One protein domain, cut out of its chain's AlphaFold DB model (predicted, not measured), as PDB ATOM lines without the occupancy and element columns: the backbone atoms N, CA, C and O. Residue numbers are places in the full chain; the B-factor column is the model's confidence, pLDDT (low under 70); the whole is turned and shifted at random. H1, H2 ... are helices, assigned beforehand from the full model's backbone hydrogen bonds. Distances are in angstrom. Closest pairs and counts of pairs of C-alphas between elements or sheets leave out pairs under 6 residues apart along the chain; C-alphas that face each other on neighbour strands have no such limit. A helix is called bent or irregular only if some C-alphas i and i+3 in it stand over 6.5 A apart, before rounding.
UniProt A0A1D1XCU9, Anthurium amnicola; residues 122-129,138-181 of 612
ATOM      1  N   GLU A 122      -7.986 -42.289  85.822       84.88
ATOM      2  CA  GLU A 122      -8.420 -43.368  84.933       84.88
ATOM      3  C   GLU A 122      -9.521 -44.221  85.571       84.88
ATOM      4  O   GLU A 122     -10.558 -44.442  84.951       84.88
ATOM      5  N   GLU A 123      -9.355 -44.646  86.826       85.00
ATOM      6  CA  GLU A 123     -10.368 -45.432  87.540       85.00
ATOM      7  C   GLU A 123     -11.667 -44.654  87.751       85.00
ATOM      8  O   GLU A 123     -12.751 -45.212  87.562       85.00
ATOM      9  N   LEU A 124     -11.573 -43.369  88.112       85.50
ATOM     10  CA  LEU A 124     -12.738 -42.526  88.388       85.50
ATOM     11  C   LEU A 124     -13.663 -42.384  87.185       85.50
ATOM     12  O   LEU A 124     -14.885 -42.362  87.368       85.50
ATOM     13  N   HIS A 125     -13.083 -42.316  85.987       83.31
ATOM     14  CA  HIS A 125     -13.802 -42.181  84.723       83.31
ATOM     15  C   HIS A 125     -13.998 -43.520  83.992       83.31
ATOM     16  O   HIS A 125     -14.825 -43.607  83.078       83.31
ATOM     17  N   SER A 126     -13.315 -44.588  84.418       77.62
ATOM     18  CA  SER A 126     -13.481 -45.923  83.843       77.62
ATOM     19  C   SER A 126     -14.916 -46.424  84.015       77.62
ATOM     20  O   SER A 126     -15.510 -46.346  85.090       77.62
ATOM     21  N   SER A 127     -15.491 -46.934  82.928       67.69
ATOM     22  CA  SER A 127     -16.869 -47.429  82.881       67.69
ATOM     23  C   SER A 127     -16.851 -48.915  82.539       67.69
ATOM     24  O   SER A 127     -17.056 -49.277  81.385       67.69
ATOM     25  N   GLN A 128     -16.556 -49.786  83.511       59.28
ATOM     26  CA  GLN A 128     -16.548 -51.233  83.243       59.28
ATOM     27  C   GLN A 128     -17.965 -51.802  83.026       59.28
ATOM     28  O   GLN A 128     -18.128 -52.660  82.169       59.28
ATOM     29  N   ASP A 129     -18.990 -51.250  83.696       58.50
ATOM     30  CA  ASP A 129     -20.386 -51.737  83.649       58.50
ATOM     31  C   ASP A 129     -21.422 -50.628  83.326       58.50
ATOM     32  O   ASP A 129     -22.579 -50.674  83.744       58.50
ATOM     33  N   GLN A 138     -21.587 -39.607  92.813       88.81
ATOM     34  CA  GLN A 138     -22.474 -38.443  92.724       88.81
ATOM     35  C   GLN A 138     -23.944 -38.831  92.941       88.81
ATOM     36  O   GLN A 138     -24.693 -38.098  93.588       88.81
ATOM     37  N   LYS A 139     -24.354 -40.006  92.447       87.94
ATOM     38  CA  LYS A 139     -25.726 -40.507  92.578       87.94
ATOM     39  C   LYS A 139     -26.065 -40.971  93.993       87.94
ATOM     40  O   LYS A 139     -27.197 -40.770  94.430       87.94
ATOM     41  N   ILE A 140     -25.116 -41.584  94.703       87.00
ATOM     42  CA  ILE A 140     -25.336 -42.053  96.082       87.00
ATOM     43  C   ILE A 140     -25.094 -40.962  97.141       87.00
ATOM     44  O   ILE A 140     -25.649 -41.061  98.233       87.00
ATOM     45  N   TYR A 141     -24.342 -39.898  96.816       89.19
ATOM     46  CA  TYR A 141     -24.072 -38.754  97.704       89.19
ATOM     47  C   TYR A 141     -24.418 -37.388  97.062       89.19
ATOM     48  O   TYR A 141     -23.555 -36.505  96.976       89.19
ATOM     49  N   PRO A 142     -25.666 -37.170  96.604       89.38
ATOM     50  CA  PRO A 142     -26.028 -35.980  95.826       89.38
ATOM     51  C   PRO A 142     -25.930 -34.675  96.629       89.38
ATOM     52  O   PRO A 142     -25.520 -33.633  96.112       89.38
ATOM     53  N   ASP A 143     -26.279 -34.716  97.912       89.69
ATOM     54  CA  ASP A 143     -26.184 -33.586  98.832       89.69
ATOM     55  C   ASP A 143     -24.724 -33.236  99.157       89.69
ATOM     56  O   ASP A 143     -24.351 -32.061  99.180       89.69
ATOM     57  N   GLU A 144     -23.865 -34.236  99.357       90.81
ATOM     58  CA  GLU A 144     -22.440 -34.008  99.607       90.81
ATOM     59  C   GLU A 144     -21.688 -33.501  98.380       90.81
ATOM     60  O   GLU A 144     -20.765 -32.694  98.531       90.81
ATOM     61  N   TRP A 145     -22.075 -33.961  97.187       90.25
ATOM     62  CA  TRP A 145     -21.535 -33.464  95.926       90.25
ATOM     63  C   TRP A 145     -21.904 -31.995  95.722       90.25
ATOM     64  O   TRP A 145     -21.028 -31.162  95.499       90.25
ATOM     65  N   LYS A 146     -23.176 -31.639  95.937       89.00
ATOM     66  CA  LYS A 146     -23.629 -30.243  95.905       89.00
ATOM     67  C   LYS A 146     -22.839 -29.362  96.879       89.00
ATOM     68  O   LYS A 146     -22.346 -28.306  96.489       89.00
ATOM     69  N   ASN A 147     -22.666 -29.815  98.122       89.50
ATOM     70  CA  ASN A 147     -21.886 -29.096  99.135       89.50
ATOM     71  C   ASN A 147     -20.395 -28.987  98.769       89.50
ATOM     72  O   ASN A 147     -19.711 -28.065  99.208       89.50
ATOM     73  N   PHE A 148     -19.852 -29.956  98.028       90.50
ATOM     74  CA  PHE A 148     -18.485 -29.897  97.519       90.50
ATOM     75  C   PHE A 148     -18.351 -28.840  96.423       90.50
ATOM     76  O   PHE A 148     -17.494 -27.970  96.549       90.50
ATOM     77  N   LEU A 149     -19.237 -28.853  95.427       87.31
ATOM     78  CA  LEU A 149     -19.243 -27.867  94.346       87.31
ATOM     79  C   LEU A 149     -19.416 -26.437  94.867       87.31
ATOM     80  O   LEU A 149     -18.678 -25.545  94.451       87.31
ATOM     81  N   GLU A 150     -20.307 -26.237  95.843       87.12
ATOM     82  CA  GLU A 150     -20.491 -24.942  96.507       87.12
ATOM     83  C   GLU A 150     -19.187 -24.442  97.149       87.12
ATOM     84  O   GLU A 150     -18.819 -23.281  96.974       87.12
ATOM     85  N   ARG A 151     -18.441 -25.319  97.844       88.62
ATOM     86  CA  ARG A 151     -17.138 -24.960  98.436       88.62
ATOM     87  C   ARG A 151     -16.075 -24.640  97.392       88.62
ATOM     88  O   ARG A 151     -15.210 -23.811  97.664       88.62
ATOM     89  N   MET A 152     -16.130 -25.297  96.238       85.69
ATOM     90  CA  MET A 152     -15.219 -25.052  95.120       85.69
ATOM     91  C   MET A 152     -15.623 -23.824  94.285       85.69
ATOM     92  O   MET A 152     -14.857 -23.400  93.427       85.69
ATOM     93  N   GLY A 153     -16.790 -23.222  94.550       83.00
ATOM     94  CA  GLY A 153     -17.274 -22.022  93.866       83.00
ATOM     95  C   GLY A 153     -18.047 -22.280  92.568       83.00
ATOM     96  O   GLY A 153     -18.310 -21.327  91.837       83.00
ATOM     97  N   TYR A 154     -18.435 -23.526  92.285       78.88
ATOM     98  CA  TYR A 154     -19.240 -23.890  91.110       78.88
ATOM     99  C   TYR A 154     -20.739 -23.780  91.409       78.88
ATOM    100  O   TYR A 154     -21.199 -24.129  92.502       78.88
ATOM    101  N   LYS A 155     -21.532 -23.305  90.438       66.75
ATOM    102  CA  LYS A 155     -22.998 -23.263  90.567       66.75
ATOM    103  C   LYS A 155     -23.610 -24.578  90.095       66.75
ATOM    104  O   LYS A 155     -23.080 -25.242  89.217       66.75
ATOM    105  N   ALA A 156     -24.796 -24.902  90.615       57.44
ATOM    106  CA  ALA A 156     -25.557 -26.100  90.234       57.44
ATOM    107  C   ALA A 156     -25.881 -26.197  88.720       57.44
ATOM    108  O   ALA A 156     -26.220 -27.266  88.227       57.44
ATOM    109  N   SER A 157     -25.809 -25.079  87.988       54.94
ATOM    110  CA  SER A 157     -25.996 -24.998  86.533       54.94
ATOM    111  C   SER A 157     -24.772 -25.431  85.725       54.94
ATOM    112  O   SER A 157     -24.925 -25.801  84.566       54.94
ATOM    113  N   ASP A 158     -23.581 -25.402  86.326       55.81
ATOM    114  CA  ASP A 158     -22.311 -25.745  85.672       55.81
ATOM    115  C   ASP A 158     -22.065 -27.273  85.695       55.81
ATOM    116  O   ASP A 158     -21.057 -27.765  85.209       55.81
ATOM    117  N   CYS A 159     -23.005 -28.035  86.268       52.44
ATOM    118  CA  CYS A 159     -22.886 -29.448  86.631       52.44
ATOM    119  C   CYS A 159     -23.193 -30.452  85.508       52.44
ATOM    120  O   CYS A 159     -23.368 -31.632  85.800       52.44
ATOM    121  N   LEU A 160     -23.351 -30.001  84.260       47.53
ATOM    122  CA  LEU A 160     -23.820 -30.852  83.156       47.53
ATOM    123  C   LEU A 160     -22.695 -31.416  82.276       47.53
ATOM    124  O   LEU A 160     -22.961 -32.335  81.504       47.53
ATOM    125  N   HIS A 161     -21.462 -30.918  82.400       53.28
ATOM    126  CA  HIS A 161     -20.325 -31.392  81.612       53.28
ATOM    127  C   HIS A 161     -19.071 -31.509  82.488       53.28
ATOM    128  O   HIS A 161     -18.557 -30.500  82.966       53.28
ATOM    129  N   ASP A 162     -18.583 -32.740  82.674       54.84
ATOM    130  CA  ASP A 162     -17.349 -33.074  83.412       54.84
ATOM    131  C   ASP A 162     -16.070 -32.487  82.756       54.84
ATOM    132  O   ASP A 162     -15.000 -32.504  83.358       54.84
ATOM    133  N   ASP A 163     -16.168 -31.901  81.557       54.88
ATOM    134  CA  ASP A 163     -15.027 -31.554  80.693       54.88
ATOM    135  C   ASP A 163     -14.340 -30.195  80.992       54.88
ATOM    136  O   ASP A 163     -13.467 -29.761  80.235       54.88
ATOM    137  N   HIS A 164     -14.715 -29.473  82.059       58.91
ATOM    138  CA  HIS A 164     -14.225 -28.099  82.317       58.91
ATOM    139  C   HIS A 164     -13.705 -27.824  83.740       58.91
ATOM    140  O   HIS A 164     -13.627 -26.666  84.168       58.91
ATOM    141  N   PHE A 165     -13.315 -28.852  84.493       71.56
ATOM    142  CA  PHE A 165     -12.593 -28.646  85.750       71.56
ATOM    143  C   PHE A 165     -11.123 -28.278  85.494       71.56
ATOM    144  O   PHE A 165     -10.495 -28.769  84.562       71.56
ATOM    145  N   SER A 166     -10.566 -27.384  86.316       75.94
ATOM    146  CA  SER A 166      -9.120 -27.134  86.319       75.94
ATOM    147  C   SER A 166      -8.378 -28.322  86.934       75.94
ATOM    148  O   SER A 166      -8.954 -29.043  87.747       75.94
ATOM    149  N   ASP A 167      -7.083 -28.476  86.642       77.25
ATOM    150  CA  ASP A 167      -6.249 -29.552  87.211       77.25
ATOM    151  C   ASP A 167      -6.327 -29.612  88.748       77.25
ATOM    152  O   ASP A 167      -6.411 -30.681  89.350       77.25
ATOM    153  N   GLN A 168      -6.371 -28.447  89.404       78.94
ATOM    154  CA  GLN A 168      -6.529 -28.364  90.856       78.94
ATOM    155  C   GLN A 168      -7.905 -28.863  91.317       78.94
ATOM    156  O   GLN A 168      -8.004 -29.533  92.345       78.94
ATOM    157  N   THR A 169      -8.967 -28.540  90.579       82.44
ATOM    158  CA  THR A 169     -10.309 -29.034  90.893       82.44
ATOM    159  C   THR A 169     -10.404 -30.538  90.653       82.44
ATOM    160  O   THR A 169     -10.989 -31.221  91.489       82.44
ATOM    161  N   ASN A 170      -9.779 -31.070  89.600       84.56
ATOM    162  CA  ASN A 170      -9.720 -32.513  89.343       84.56
ATOM    163  C   ASN A 170      -9.051 -33.273  90.491       84.56
ATOM    164  O   ASN A 170      -9.587 -34.274  90.965       84.56
ATOM    165  N   GLU A 171      -7.949 -32.753  91.032       86.75
ATOM    166  CA  GLU A 171      -7.301 -33.355  92.201       86.75
ATOM    167  C   GLU A 171      -8.197 -33.291  93.459       86.75
ATOM    168  O   GLU A 171      -8.261 -34.237  94.246       86.75
ATOM    169  N   GLU A 172      -8.965 -32.215  93.651       89.75
ATOM    170  CA  GLU A 172      -9.938 -32.136  94.751       89.75
ATOM    171  C   GLU A 172     -11.147 -33.068  94.550       89.75
ATOM    172  O   GLU A 172     -11.647 -33.634  95.528       89.75
ATOM    173  N   VAL A 173     -11.589 -33.298  93.309       90.81
ATOM    174  CA  VAL A 173     -12.602 -34.313  92.961       90.81
ATOM    175  C   VAL A 173     -12.067 -35.712  93.260       90.81
ATOM    176  O   VAL A 173     -12.749 -36.512  93.911       90.81
ATOM    177  N   ARG A 174     -10.818 -35.989  92.879       92.06
ATOM    178  CA  ARG A 174     -10.125 -37.249  93.159       92.06
ATOM    179  C   ARG A 174     -10.038 -37.531  94.656       92.06
ATOM    180  O   ARG A 174     -10.389 -38.628  95.105       92.06
ATOM    181  N   LYS A 175      -9.664 -36.533  95.462       92.44
ATOM    182  CA  LYS A 175      -9.687 -36.633  96.932       92.44
ATOM    183  C   LYS A 175     -11.099 -36.817  97.470       92.44
ATOM    184  O   LYS A 175     -11.314 -37.652  98.351       92.44
ATOM    185  N   TRP A 176     -12.076 -36.069  96.954       93.75
ATOM    186  CA  TRP A 176     -13.477 -36.186  97.361       93.75
ATOM    187  C   TRP A 176     -13.996 -37.615  97.161       93.75
ATOM    188  O   TRP A 176     -14.597 -38.175  98.084       93.75
ATOM    189  N   ALA A 177     -13.715 -38.224  96.011       93.56
ATOM    190  CA  ALA A 177     -14.084 -39.604  95.728       93.56
ATOM    191  C   ALA A 177     -13.316 -40.584  96.632       93.56
ATOM    192  O   ALA A 177     -13.918 -41.434  97.293       93.56
ATOM    193  N   SER A 178     -11.998 -40.405  96.762       94.44
ATOM    194  CA  SER A 178     -11.136 -41.265  97.589       94.44
ATOM    195  C   SER A 178     -11.577 -41.292  99.056       94.44
ATOM    196  O   SER A 178     -11.615 -42.357  99.672       94.44
ATOM    197  N   PHE A 179     -12.021 -40.157  99.608       93.44
ATOM    198  CA  PHE A 179     -12.552 -40.065 100.974       93.44
ATOM    199  C   PHE A 179     -13.900 -40.764 101.191       93.44
ATOM    200  O   PHE A 179     -14.336 -40.882 102.335       93.44
ATOM    201  N   ARG A 180     -14.564 -41.220 100.126       91.31
ATOM    202  CA  ARG A 180     -15.812 -42.001 100.183       91.31
ATOM    203  C   ARG A 180     -15.598 -43.477  99.859       91.31
ATOM    204  O   ARG A 180     -16.461 -44.289 100.179       91.31
ATOM    205  N   GLY A 181     -14.439 -43.826  99.302       90.50
ATOM    206  CA  GLY A 181     -13.979 -45.203  99.140       90.50
ATOM    207  C   GLY A 181     -13.396 -45.810 100.422       90.50
ATOM    208  O   GLY A 181     -13.400 -45.192 101.491       90.50
TER     209      GLY A 181
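AT A GLANCE: This is residues 122 to 129 and 138 to 181 of the 612 residues of a protein of Anthurium amnicola (UniProt A0A1D1XCU9). Two helices of similar length, H3 and H2, run opposite ways side by side as a narrow V with a gap between them, and a long loop, residues 153 to 166, swings wide from the end of H2 to the start of H3. The single turn H1 lies near H3 and apart from H2, and no helix touches another: H3 is near both H1 and H2 with a gap to each. The printed part has 52 residues with three named helices, in the order H1, H2, H3 along the chain, and no named strand; its class is all helix, with 27 of the 52 printed residues in named elements. The whole is compact, with a radius of gyration of the C-alphas of 11.2 A, and its C-alphas span 30 by 22 by 19 A along their three main axes.

IN THESE COORDINATES: The longest helix is H3, residues 167 to 178, Asp 167 to Ser 178, which measures 16.4 A from first to last C-alpha. It begins with C-alpha 167 at (-6.249, -29.552, 87.211) and ends with C-alpha 178 at (-11.136, -41.265, 97.589). Residues 179 to 181 follow it to the end of the printed part. H2, residues 142 to 152, Pro 142 to Met 152, is 15.4 A long, with C-alpha 142 at (-26.028, -35.980, 95.826). H1, residues 122 to 125, has 4 residues and begins at Glu 122, whose C-alpha stands at (-8.420, -43.368, 84.933). None of the three helices is bent or irregular. Two shorter helical runs bear no name: residues 138 to 140, before H2, and residues 162 to 164, in the loop before H3.

HOW THE PARTS SIT: H3 is near both other helices and touches neither. H2 and H3 are close but not clearly touching: their closest C-alphas, those of Met 152 and Thr 169, are 7.6 A apart, and this is their one pair within 8 A. Their centres are 12.4 A apart. Their lines stand at a shallow tilt of 32 degrees, and they run opposite ways. H1 and H3 are also close but not clearly touching, again with one pair of C-alphas within 8 A. That closest pair is Leu 124 and Arg 174, with C-alphas 7.6 A apart, and the two centres are 11.5 A apart. H1 and H2 are apart, with no C-alpha of the one within 8 A of the other. In the backbones of H2 and H3 every O i to N i+4 pair is within hydrogen-bond range. H1 is too short for such a pair, but its one O i to N i+3 pair is within range.

THE WHOLE: The two C-alphas farthest apart in the domain are those of Asp 129 and Gly 153, at 31.6 A. The first and last printed C-alphas, those of Glu 122 and Gly 181, are 15.4 A apart. Residues 130 to 137 are cut out and not printed, and C-alpha 129 and C-alpha 138 are 16.2 A apart across the cut. The link from H1 to H2 runs across this cut. The link from H2 to H3, residues 153 to 166, is long, with 14 residues, and its C-alphas lie 8 to 14 A from the mean of all C-alphas. The mean pLDDT of the printed part is 79.4. The model's confidence is low, under 70, at 13 residues: residues 127 to 129, next to the cut, and residues 155 to 164, within the long link. The mean pLDDT is 85 for H1, 89 for H2 and 88 for H3.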